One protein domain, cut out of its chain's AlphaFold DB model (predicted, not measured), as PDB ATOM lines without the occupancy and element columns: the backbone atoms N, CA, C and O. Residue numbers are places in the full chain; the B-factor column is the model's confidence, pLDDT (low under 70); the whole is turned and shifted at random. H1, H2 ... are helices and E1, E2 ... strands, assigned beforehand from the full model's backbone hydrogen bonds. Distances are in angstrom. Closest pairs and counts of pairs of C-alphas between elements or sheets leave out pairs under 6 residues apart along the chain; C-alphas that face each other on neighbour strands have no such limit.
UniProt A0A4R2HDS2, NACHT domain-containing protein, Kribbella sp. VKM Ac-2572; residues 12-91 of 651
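AT A GLANCE: This is residues 12 to 91 of the 651 residues of the protein "NACHT domain-containing protein" of Kribbella sp. VKM Ac-2572 (UniProt A0A4R2HDS2). A small closed barrel of five strands has one helix, H1, packed on its outside. Its 80 printed residues hold, in order, E1 E2 H1 E3 E4 E5, of mixed class; the mixed ring runs E1 to E5 and back to E1. It is compact, radius of gyration of the C-alphas 11.7 A, spanning 33 by 28 by 24 A.

HOW THE PARTS SIT: Start at E1, residues 12 to 18, a hairpin with E2, residues 21 to 24; N 16 and O 23 are 2.8 A apart. H1, residues 34 to 47, is on the barrel, outside it, at a height of 10.2 A over the sheet, with 9 of 10 O i to N i+4 pairs within hydrogen-bond range. E3, residues 48 to 57, is parallel to E2; N 24 and O 56 are 2.9 A apart. E2, H1 and E3 make a strand-helix-strand unit, parallel neighbours with a helix between, its crossover right-handed. E3, E4, residues 60 to 69, and E5, residues 75 to 80, form a meander, each antiparallel to the one before; N 49 and O 68, and N 67 and O 77, are 2.8 A apart. E5 is antiparallel to E1; N 15 and O 76 are 2.8 A apart.

IN THESE COORDINATES: Find C-alpha 12 at (-7.161, -44.028, -42.644), where E1 begins, and C-alpha 80 at (-9.879, -49.463, -41.666), where E5 ends. H1 is 20.4 A long, E4 22.3 A.

THE WHOLE: The printed part has no cut and no long link; residues 25 to 38 are among those under pLDDT 70.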
ATOM      1  N   PHE A  12      -7.905 -44.302 -43.874       82.88
ATOM      2  CA  PHE A  12      -7.161 -44.028 -42.644       82.88
ATOM      3  C   PHE A  12      -7.990 -43.153 -41.710       82.88
ATOM      4  O   PHE A  12      -8.391 -42.053 -42.100       82.88
ATOM      5  N   LEU A  13      -8.188 -43.615 -40.479       84.12
ATOM      6  CA  LEU A  13      -8.791 -42.830 -39.407       84.12
ATOM      7  C   LEU A  13      -7.702 -42.253 -38.502       84.12
ATOM      8  O   LEU A  13      -6.700 -42.915 -38.233       84.12
ATOM      9  N   ALA A  14      -7.898 -41.015 -38.047       85.56
ATOM     10  CA  ALA A  14      -7.033 -40.377 -37.062       85.56
ATOM     11  C   ALA A  14      -7.509 -40.723 -35.642       85.56
ATOM     12  O   ALA A  14      -8.700 -40.640 -35.338       85.56
ATOM     13  N   LEU A  15      -6.570 -41.097 -34.784       86.56
ATOM     14  CA  LEU A  15      -6.781 -41.470 -33.394       86.56
ATOM     15  C   LEU A  15      -6.027 -40.504 -32.480       86.56
ATOM     16  O   LEU A  15      -4.938 -40.043 -32.827       86.56
ATOM     17  N   GLN A  16      -6.571 -40.261 -31.293       87.00
ATOM     18  CA  GLN A  16      -5.952 -39.442 -30.259       87.00
ATOM     19  C   GLN A  16      -5.830 -40.227 -28.951       87.00
ATOM     20  O   GLN A  16      -6.719 -41.002 -28.601       87.00
ATOM     21  N   ALA A  17      -4.722 -40.054 -28.236       83.12
ATOM     22  CA  ALA A  17      -4.499 -40.703 -26.953       83.12
ATOM     23  C   ALA A  17      -5.353 -40.053 -25.846       83.12
ATOM     24  O   ALA A  17      -5.150 -38.889 -25.502       83.12
ATOM     25  N   GLU A  18      -6.260 -40.822 -25.243       75.12
ATOM     26  CA  GLU A  18      -7.081 -40.442 -24.086       75.12
ATOM     27  C   GLU A  18      -7.089 -41.582 -23.056       75.12
ATOM     28  O   GLU A  18      -7.328 -42.739 -23.391       75.12
ATOM     29  N   ASN A  19      -6.834 -41.272 -21.777       63.16
ATOM     30  CA  ASN A  19      -6.916 -42.233 -20.660       63.16
ATOM     31  C   ASN A  19      -6.139 -43.556 -20.867       63.16
ATOM     32  O   ASN A  19      -6.561 -44.610 -20.396       63.16
ATOM     33  N   GLY A  20      -4.997 -43.505 -21.560       65.00
ATOM     34  CA  GLY A  20      -4.157 -44.680 -21.820       65.00
ATOM     35  C   GLY A  20      -4.620 -45.564 -22.984       65.00
ATOM     36  O   GLY A  20      -4.145 -46.690 -23.093       65.00
ATOM     37  N   ARG A  21      -5.531 -45.083 -23.841       73.62
ATOM     38  CA  ARG A  21      -5.965 -45.750 -25.083       73.62
ATOM     39  C   ARG A  21      -6.018 -44.755 -26.245       73.62
ATOM     40  O   ARG A  21      -6.078 -43.549 -26.024       73.62
ATOM     41  N   PHE A  22      -6.013 -45.252 -27.481       82.25
ATOM     42  CA  PHE A  22      -6.164 -44.424 -28.684       82.25
ATOM     43  C   PHE A  22      -7.614 -44.442 -29.172       82.25
ATOM     44  O   PHE A  22      -8.151 -45.503 -29.484       82.25
ATOM     45  N   ARG A  23      -8.251 -43.274 -29.259       82.19
ATOM     46  CA  ARG A  23      -9.666 -43.124 -29.612       82.19
ATOM     47  C   ARG A  23      -9.835 -42.381 -30.926       82.19
ATOM     48  O   ARG A  23      -9.159 -41.384 -31.163       82.19
ATOM     49  N   TYR A  24     -10.758 -42.835 -31.768       80.94
ATOM     50  CA  TYR A  24     -11.167 -42.083 -32.950       80.94
ATOM     51  C   TYR A  24     -11.821 -40.760 -32.539       80.94
ATOM     52  O   TYR A  24     -12.818 -40.747 -31.816       80.94
ATOM     53  N   VAL A  25     -11.261 -39.649 -33.017       68.19
ATOM     54  CA  VAL A  25     -11.807 -38.308 -32.789       68.19
ATOM     55  C   VAL A  25     -12.453 -37.858 -34.082       68.19
ATOM     56  O   VAL A  25     -11.771 -37.667 -35.090       68.19
ATOM     57  N   ASP A  26     -13.778 -37.724 -34.068       58.59
ATOM     58  CA  ASP A  26     -14.546 -37.411 -35.266       58.59
ATOM     59  C   ASP A  26     -14.266 -35.977 -35.725       58.59
ATOM     60  O   ASP A  26     -14.877 -35.001 -35.286       58.59
ATOM     61  N   ASN A  27     -13.265 -35.835 -36.586       46.81
ATOM     62  CA  ASN A  27     -12.970 -34.588 -37.258       46.81
ATOM     63  C   ASN A  27     -12.442 -34.884 -38.664       46.81
ATOM     64  O   ASN A  27     -11.242 -34.972 -38.912       46.81
ATOM     65  N   ARG A  28     -13.399 -34.958 -39.598       43.34
ATOM     66  CA  ARG A  28     -13.228 -35.031 -41.057       43.34
ATOM     67  C   ARG A  28     -12.688 -36.369 -41.566       43.34
ATOM     68  O   ARG A  28     -11.509 -36.489 -41.879       43.34
ATOM     69  N   SER A  29     -13.593 -37.297 -41.848       38.97
ATOM     70  CA  SER A  29     -13.355 -38.324 -42.868       38.97
ATOM     71  C   SER A  29     -13.663 -37.726 -44.247       38.97
ATOM     72  O   SER A  29     -14.836 -37.626 -44.614       38.97
ATOM     73  N   PRO A  30     -12.679 -37.260 -45.046       37.59
ATOM     74  CA  PRO A  30     -12.948 -37.039 -46.454       37.59
ATOM     75  C   PRO A  30     -13.222 -38.408 -47.069       37.59
ATOM     76  O   PRO A  30     -12.449 -39.341 -46.871       37.59
ATOM     77  N   THR A  31     -14.281 -38.529 -47.861       42.03
ATOM     78  CA  THR A  31     -14.421 -39.641 -48.802       42.03
ATOM     79  C   THR A  31     -13.123 -39.741 -49.614       42.03
ATOM     80  O   THR A  31     -12.797 -38.875 -50.434       42.03
ATOM     81  N   MET A  32     -12.301 -40.743 -49.296       52.56
ATOM     82  CA  MET A  32     -10.991 -40.930 -49.903       52.56
ATOM     83  C   MET A  32     -11.164 -41.664 -51.229       52.56
ATOM     84  O   MET A  32     -11.638 -42.791 -51.281       52.56
ATOM     85  N   THR A  33     -10.775 -41.024 -52.330       51.47
ATOM     86  CA  THR A  33     -10.593 -41.722 -53.605       51.47
ATOM     87  C   THR A  33      -9.350 -42.616 -53.523       51.47
ATOM     88  O   THR A  33      -8.395 -42.276 -52.822       51.47
ATOM     89  N   ALA A  34      -9.304 -43.720 -54.277       52.22
ATOM     90  CA  ALA A  34      -8.184 -44.677 -54.258       52.22
ATOM     91  C   ALA A  34      -6.788 -44.026 -54.427       52.22
ATOM     92  O   ALA A  34      -5.807 -44.476 -53.837       52.22
ATOM     93  N   GLY A  35      -6.698 -42.918 -55.176       54.75
ATOM     94  CA  GLY A  35      -5.459 -42.144 -55.338       54.75
ATOM     95  C   GLY A  35      -4.992 -41.398 -54.077       54.75
ATOM     96  O   GLY A  35      -3.788 -41.260 -53.871       54.75
ATOM     97  N   LYS A  36      -5.908 -40.948 -53.207       63.22
ATOM     98  CA  LYS A  36      -5.564 -40.285 -51.934       63.22
ATOM     99  C   LYS A  36      -5.098 -41.284 -50.871       63.22
ATOM    100  O   LYS A  36      -4.186 -40.971 -50.112       63.22
ATOM    101  N   HIS A  37      -5.657 -42.495 -50.874       67.69
ATOM    102  CA  HIS A  37      -5.252 -43.571 -49.960       67.69
ATOM    103  C   HIS A  37      -3.798 -44.007 -50.179       67.69
ATOM    104  O   HIS A  37      -3.020 -44.130 -49.235       67.69
ATOM    105  N   ALA A  38      -3.392 -44.169 -51.443       67.50
ATOM    106  CA  ALA A  38      -2.018 -44.530 -51.795       67.50
ATOM    107  C   ALA A  38      -0.991 -43.471 -51.351       67.50
ATOM    108  O   ALA A  38       0.083 -43.821 -50.861       67.50
ATOM    109  N   ALA A  39      -1.331 -42.182 -51.472       72.56
ATOM    110  CA  ALA A  39      -0.492 -41.089 -50.983       72.56
ATOM    111  C   ALA A  39      -0.384 -41.093 -49.449       72.56
ATOM    112  O   ALA A  39       0.709 -40.915 -48.910       72.56
ATOM    113  N   MET A  40      -1.490 -41.371 -48.751       76.19
ATOM    114  CA  MET A  40      -1.510 -41.473 -47.291       76.19
ATOM    115  C   MET A  40      -0.632 -42.626 -46.787       76.19
ATOM    116  O   MET A  40       0.166 -42.419 -45.879       76.19
ATOM    117  N   LYS A  41      -0.663 -43.802 -47.436       78.25
ATOM    118  CA  LYS A  41       0.231 -44.932 -47.095       78.25
ATOM    119  C   LYS A  41       1.712 -44.570 -47.143       78.25
ATOM    120  O   LYS A  41       2.491 -45.060 -46.329       78.25
ATOM    121  N   ILE A  42       2.114 -43.749 -48.112       79.06
ATOM    122  CA  ILE A  42       3.506 -43.300 -48.236       79.06
ATOM    123  C   ILE A  42       3.852 -42.355 -47.081       79.06
ATOM    124  O   ILE A  42       4.907 -42.514 -46.469       79.06
ATOM    125  N   LEU A  43       2.953 -41.419 -46.761       79.62
ATOM    126  CA  LEU A  43       3.146 -40.443 -45.690       79.62
ATOM    127  C   LEU A  43       3.264 -41.121 -44.318       79.62
ATOM    128  O   LEU A  43       4.214 -40.873 -43.580       79.62
ATOM    129  N   VAL A  44       2.335 -42.032 -44.022       82.88
ATOM    130  CA  VAL A  44       2.277 -42.797 -42.771       82.88
ATOM    131  C   VAL A  44       3.555 -43.617 -42.568       82.88
ATOM    132  O   VAL A  44       4.158 -43.558 -41.503       82.88
ATOM    133  N   ARG A  45       4.063 -44.291 -43.611       79.69
ATOM    134  CA  ARG A  45       5.331 -45.049 -43.533       79.69
ATOM    135  C   ARG A  45       6.564 -44.189 -43.253       79.69
ATOM    136  O   ARG A  45       7.559 -44.702 -42.751       79.69
ATOM    137  N   GLN A  46       6.548 -42.917 -43.644       82.44
ATOM    138  CA  GLN A  46       7.681 -42.012 -43.439       82.44
ATOM    139  C   GLN A  46       7.626 -41.325 -42.073       82.44
ATOM    140  O   GLN A  46       8.664 -41.138 -41.434       82.44
ATOM    141  N   LEU A  47       6.423 -40.951 -41.635       84.81
ATOM    142  CA  LEU A  47       6.207 -40.068 -40.491       84.81
ATOM    143  C   LEU A  47       5.803 -40.791 -39.205       84.81
ATOM    144  O   LEU A  47       5.886 -40.178 -38.143       84.81
ATOM    145  N   CYS A  48       5.401 -42.058 -39.276       88.44
ATOM    146  CA  CYS A  48       4.930 -42.812 -38.120       88.44
ATOM    147  C   CYS A  48       5.837 -43.999 -37.770       88.44
ATOM    148  O   CYS A  48       6.633 -44.455 -38.596       88.44
ATOM    149  N   ASP A  49       5.700 -44.482 -36.538       88.56
ATOM    150  CA  ASP A  49       6.177 -45.786 -36.085       88.56
ATOM    151  C   ASP A  49       4.992 -46.738 -35.899       88.56
ATOM    152  O   ASP A  49       3.901 -46.341 -35.493       88.56
ATOM    153  N   ASP A  50       5.211 -48.004 -36.229       89.25
ATOM    154  CA  ASP A  50       4.197 -49.049 -36.155       89.25
ATOM    155  C   ASP A  50       4.162 -49.659 -34.745       89.25
ATOM    156  O   ASP A  50       5.172 -50.200 -34.289       89.25
ATOM    157  N   VAL A  51       3.005 -49.634 -34.081       87.81
ATOM    158  CA  VAL A  51       2.799 -50.231 -32.748       87.81
ATOM    159  C   VAL A  51       1.472 -50.986 -32.730       87.81
ATOM    160  O   VAL A  51       0.517 -50.569 -33.378       87.81
ATOM    161  N   THR A  52       1.394 -52.101 -32.008       84.44
ATOM    162  CA  THR A  52       0.124 -52.796 -31.755       84.44
ATOM    163  C   THR A  52      -0.444 -52.302 -30.435       84.44
ATOM    164  O   THR A  52       0.196 -52.465 -29.400       84.44
ATOM    165  N   GLU A  53      -1.630 -51.708 -30.478       81.94
ATOM    166  CA  GLU A  53      -2.292 -51.120 -29.314       81.94
ATOM    167  C   GLU A  53      -3.793 -51.410 -29.335       81.94
ATOM    168  O   GLU A  53      -4.360 -51.811 -30.357       81.94
ATOM    169  N   THR A  54      -4.448 -51.192 -28.194       75.56
ATOM    170  CA  THR A  54      -5.912 -51.189 -28.127       75.56
ATOM    171  C   THR A  54      -6.457 -49.842 -28.603       75.56
ATOM    172  O   THR A  54      -6.161 -48.795 -28.018       75.56
ATOM    173  N   VAL A  55      -7.290 -49.873 -29.643       78.31
ATOM    174  CA  VAL A  55      -7.946 -48.695 -30.222       78.31
ATOM    175  C   VAL A  55      -9.454 -48.748 -30.040       78.31
ATOM    176  O   VAL A  55     -10.056 -49.813 -30.128       78.31
ATOM    177  N   GLU A  56     -10.070 -47.590 -29.826       76.25
ATOM    178  CA  GLU A  56     -11.522 -47.432 -29.763       76.25
ATOM    179  C   GLU A  56     -12.025 -46.674 -30.999       76.25
ATOM    180  O   GLU A  56     -11.693 -45.501 -31.197       76.25
ATOM    181  N   ILE A  57     -12.845 -47.324 -31.826       72.69
ATOM    182  CA  ILE A  57     -13.438 -46.733 -33.033       72.69
ATOM    183  C   ILE A  57     -14.950 -46.919 -32.962       72.69
ATOM    184  O   ILE A  57     -15.437 -48.039 -32.836       72.69
ATOM    185  N   SER A  58     -15.704 -45.817 -33.016       65.56
ATOM    186  CA  SER A  58     -17.176 -45.833 -32.963       65.56
ATOM    187  C   SER A  58     -17.752 -46.631 -31.775       65.56
ATOM    188  O   SER A  58     -18.811 -47.247 -31.889       65.56
ATOM    189  N   GLY A  59     -17.048 -46.634 -30.635       56.22
ATOM    190  CA  GLY A  59     -17.432 -47.363 -29.418       56.22
ATOM    191  C   GLY A  59     -17.093 -48.860 -29.406       56.22
ATOM    192  O   GLY A  59     -17.517 -49.557 -28.489       56.22
ATOM    193  N   ARG A  60     -16.347 -49.371 -30.394       58.12
ATOM    194  CA  ARG A  60     -15.819 -50.747 -30.429       58.12
ATOM    195  C   ARG A  60     -14.322 -50.766 -30.159       58.12
ATOM    196  O   ARG A  60     -13.623 -49.836 -30.564       58.12
ATOM    197  N   LEU A  61     -13.838 -51.814 -29.491       65.44
ATOM    198  CA  LEU A  61     -12.425 -51.975 -29.152       65.44
ATOM    199  C   LEU A  61     -11.760 -52.971 -30.098       65.44
ATOM    200  O   LEU A  61     -12.235 -54.087 -30.283       65.44
ATOM    201  N   TYR A  62     -10.617 -52.585 -30.649       73.81
ATOM    202  CA  TYR A  62      -9.819 -53.436 -31.521       73.81
ATOM    203  C   TYR A  62      -8.389 -53.502 -31.001       73.81
ATOM    204  O   TYR A  62      -7.839 -52.488 -30.575       73.81
ATOM    205  N   VAL A  63      -7.763 -54.675 -31.071       77.62
ATOM    206  CA  VAL A  63      -6.300 -54.759 -31.055       77.62
ATOM    207  C   VAL A  63      -5.862 -54.705 -32.507       77.62
ATOM    208  O   VAL A  63      -6.216 -55.568 -33.309       77.62
ATOM    209  N   SER A  64      -5.162 -53.637 -32.860       84.19
ATOM    210  CA  SER A  64      -4.788 -53.357 -34.240       84.19
ATOM    211  C   SER A  64      -3.444 -52.648 -34.275       84.19
ATOM    212  O   SER A  64      -3.009 -52.006 -33.311       84.19
ATOM    213  N   LYS A  65      -2.750 -52.797 -35.396       88.25
ATOM    214  CA  LYS A  65      -1.540 -52.061 -35.691       88.25
ATOM    215  C   LYS A  65      -1.898 -50.612 -36.009       88.25
ATOM    216  O   LYS A  65      -2.474 -50.299 -37.049       88.25
ATOM    217  N   ILE A  66      -1.492 -49.717 -35.120       90.19
ATOM    218  CA  ILE A  66      -1.577 -48.275 -35.316       90.19
ATOM    219  C   ILE A  66      -0.252 -47.700 -35.797       90.19
ATOM    220  O   ILE A  66       0.832 -48.222 -35.531       90.19
ATOM    221  N   HIS A  67      -0.356 -46.572 -36.484       90.88
ATOM    222  CA  HIS A  67       0.759 -45.795 -36.987       90.88
ATOM    223  C   HIS A  67       0.895 -44.505 -36.180       90.88
ATOM    224  O   HIS A  67       0.227 -43.502 -36.449       90.88
ATOM    225  N   LEU A  68       1.763 -44.545 -35.181       89.56
ATOM    226  CA  LEU A  68       1.961 -43.511 -34.174       89.56
ATOM    227  C   LEU A  68       2.861 -42.401 -34.722       89.56
ATOM    228  O   LEU A  68       3.960 -42.677 -35.202       89.56
ATOM    229  N   LEU A  69       2.404 -41.149 -34.712       87.44
ATOM    230  CA  LEU A  69       3.111 -40.053 -35.373       87.44
ATOM    231  C   LEU A  69       4.397 -39.681 -34.614       87.44
ATOM    232  O   LEU A  69       4.358 -39.307 -33.445       87.44
ATOM    233  N   LYS A  70       5.555 -39.697 -35.290       85.62
ATOM    234  CA  LYS A  70       6.868 -39.437 -34.657       85.62
ATOM    235  C   LYS A  70       6.984 -38.055 -34.022       85.62
ATOM    236  O   LYS A  70       7.712 -37.880 -33.050       85.62
ATOM    237  N   SER A  71       6.315 -37.059 -34.600       86.56
ATOM    238  CA  SER A  71       6.334 -35.681 -34.101       86.56
ATOM    239  C   SER A  71       5.375 -35.441 -32.938       86.56
ATOM    240  O   SER A  71       5.540 -34.450 -32.232       86.56
ATOM    241  N   ASP A  72       4.371 -36.302 -32.767       85.69
ATOM    242  CA  ASP A  72       3.352 -36.184 -31.727       85.69
ATOM    243  C   ASP A  72       2.836 -37.578 -31.328       85.69
ATOM    244  O   ASP A  72       1.922 -38.105 -31.967       85.69
ATOM    245  N   PRO A  73       3.384 -38.167 -30.250       83.75
ATOM    246  CA  PRO A  73       2.980 -39.485 -29.774       83.75
ATOM    247  C   PRO A  73       1.526 -39.581 -29.293       83.75
ATOM    248  O   PRO A  73       1.052 -40.682 -29.025       83.75
ATOM    249  N   SER A  74       0.820 -38.452 -29.153       84.62
ATOM    250  CA  SER A  74      -0.604 -38.433 -28.805       84.62
ATOM    251  C   SER A  74      -1.526 -38.615 -30.013       84.62
ATOM    252  O   SER A  74      -2.720 -38.832 -29.823       84.62
ATOM    253  N   THR A  75      -0.985 -38.589 -31.235       87.00
ATOM    254  CA  THR A  75      -1.727 -38.763 -32.487       87.00
ATOM    255  C   THR A  75      -1.288 -40.046 -33.196       87.00
ATOM    256  O   THR A  75      -0.098 -40.279 -33.416       87.00
ATOM    257  N   ALA A  76      -2.247 -40.871 -33.612       89.44
ATOM    258  CA  ALA A  76      -1.988 -42.084 -34.383       89.44
ATOM    259  C   ALA A  76      -2.964 -42.231 -35.557       89.44
ATOM    260  O   ALA A  76      -3.983 -41.547 -35.626       89.44
ATOM    261  N   TYR A  77      -2.656 -43.130 -36.489       88.88
ATOM    262  CA  TYR A  77      -3.542 -43.490 -37.595       88.88
ATOM    263  C   TYR A  77      -3.773 -44.994 -37.642       88.88
ATOM    264  O   TYR A  77      -2.844 -45.763 -37.410       88.88
ATOM    265  N   VAL A  78      -4.979 -45.415 -38.004       88.81
ATOM    266  CA  VAL A  78      -5.327 -46.828 -38.210       88.81
ATOM    267  C   VAL A  78      -5.959 -47.007 -39.585       88.81
ATOM    268  O   VAL A  78      -6.729 -46.154 -40.032       88.81
ATOM    269  N   GLU A  79      -5.586 -48.078 -40.285       88.81
ATOM    270  CA  GLU A  79      -6.171 -48.421 -41.583       88.81
ATOM    271  C   GLU A  79      -7.426 -49.273 -41.364       88.81
ATOM    272  O   GLU A  79      -7.343 -50.361 -40.798       88.81
ATOM    273  N   THR A  80      -8.581 -48.797 -41.824       78.44
ATOM    274  CA  THR A  80      -9.879 -49.463 -41.666       78.44
ATOM    275  C   THR A  80     -10.538 -49.754 -43.009       78.44
ATOM    276  O   THR A  80     -10.153 -49.195 -44.040       78.44
ATOM    277  N   ASP A  81     -11.564 -50.599 -43.011       75.75
ATOM    278  CA  ASP A  81     -12.553 -50.626 -44.086       75.75
ATOM    279  C   ASP A  81     -13.477 -49.388 -44.040       75.75
ATOM    280  O   ASP A  81     -13.290 -48.465 -43.236       75.75
ATOM    281  N   CYS A  82     -14.465 -49.341 -44.936       66.38
ATOM    282  CA  CYS A  82     -15.416 -48.233 -45.016       66.38
ATOM    283  C   CYS A  82     -16.395 -48.157 -43.835       66.38
ATOM    284  O   CYS A  82     -17.027 -47.115 -43.664       66.38
ATOM    285  N   ASP A  83     -16.495 -49.219 -43.035       57.78
ATOM    286  CA  ASP A  83     -17.356 -49.306 -41.857       57.78
ATOM    287  C   ASP A  83     -16.584 -48.991 -40.558       57.78
ATOM    288  O   ASP A  83     -17.158 -49.002 -39.467       57.78
ATOM    289  N   GLY A  84     -15.292 -48.653 -40.667       69.19
ATOM    290  CA  GLY A  84     -14.439 -48.265 -39.543       69.19
ATOM    291  C   GLY A  84     -13.808 -49.443 -38.798       69.19
ATOM    292  O   GLY A  84     -13.276 -49.246 -37.708       69.19
ATOM    293  N   VAL A  85     -13.833 -50.654 -39.364       73.69
ATOM    294  CA  VAL A  85     -13.177 -51.833 -38.783       73.69
ATOM    295  C   VAL A  85     -11.713 -51.869 -39.230       73.69
ATOM    296  O   VAL A  85     -11.467 -51.842 -40.440       73.69
ATOM    297  N   PRO A  86     -10.724 -51.934 -38.318       83.75
ATOM    298  CA  PRO A  86      -9.324 -52.049 -38.711       83.75
ATOM    299  C   PRO A  86      -9.080 -53.274 -39.592       83.75
ATOM    300  O   PRO A  86      -9.560 -54.368 -39.299       83.75
ATOM    301  N   LEU A  87      -8.330 -53.096 -40.681       80.75
ATOM    302  CA  LEU A  87      -8.117 -54.153 -41.681       80.75
ATOM    303  C   LEU A  87      -7.350 -55.362 -41.135       80.75
ATOM    304  O   LEU A  87      -7.404 -56.443 -41.720       80.75
ATOM    305  N   ASP A  88      -6.603 -55.158 -40.057       77.38
ATOM    306  CA  ASP A  88      -5.794 -56.149 -39.362       77.38
ATOM    307  C   ASP A  88      -6.347 -56.488 -37.973       77.38
ATOM    308  O   ASP A  88      -5.635 -57.103 -37.183       77.38
ATOM    309  N   ALA A  89      -7.585 -56.074 -37.670       65.25
ATOM    310  CA  ALA A  89      -8.204 -56.306 -36.377       65.25
ATOM    311  C   ALA A  89      -8.136 -57.793 -36.005       65.25
ATOM    312  O   ALA A  89      -8.801 -58.639 -36.613       65.25
ATOM    313  N   GLU A  90      -7.367 -58.104 -34.964       55.50
ATOM    314  CA  GLU A  90      -7.569 -59.334 -34.218       55.50
ATOM    315  C   GLU A  90      -8.773 -59.087 -33.306       55.50
ATOM    316  O   GLU A  90      -8.810 -58.114 -32.548       55.50
ATOM    317  N   SER A  91      -9.807 -59.923 -33.417       48.94
ATOM    318  CA  SER A  91     -10.956 -59.833 -32.519       48.94
ATOM    319  C   SER A  91     -10.452 -60.005 -31.088       48.94
ATOM    320  O   SER A  91      -9.914 -61.070 -30.766       48.94
TER     321      SER A  91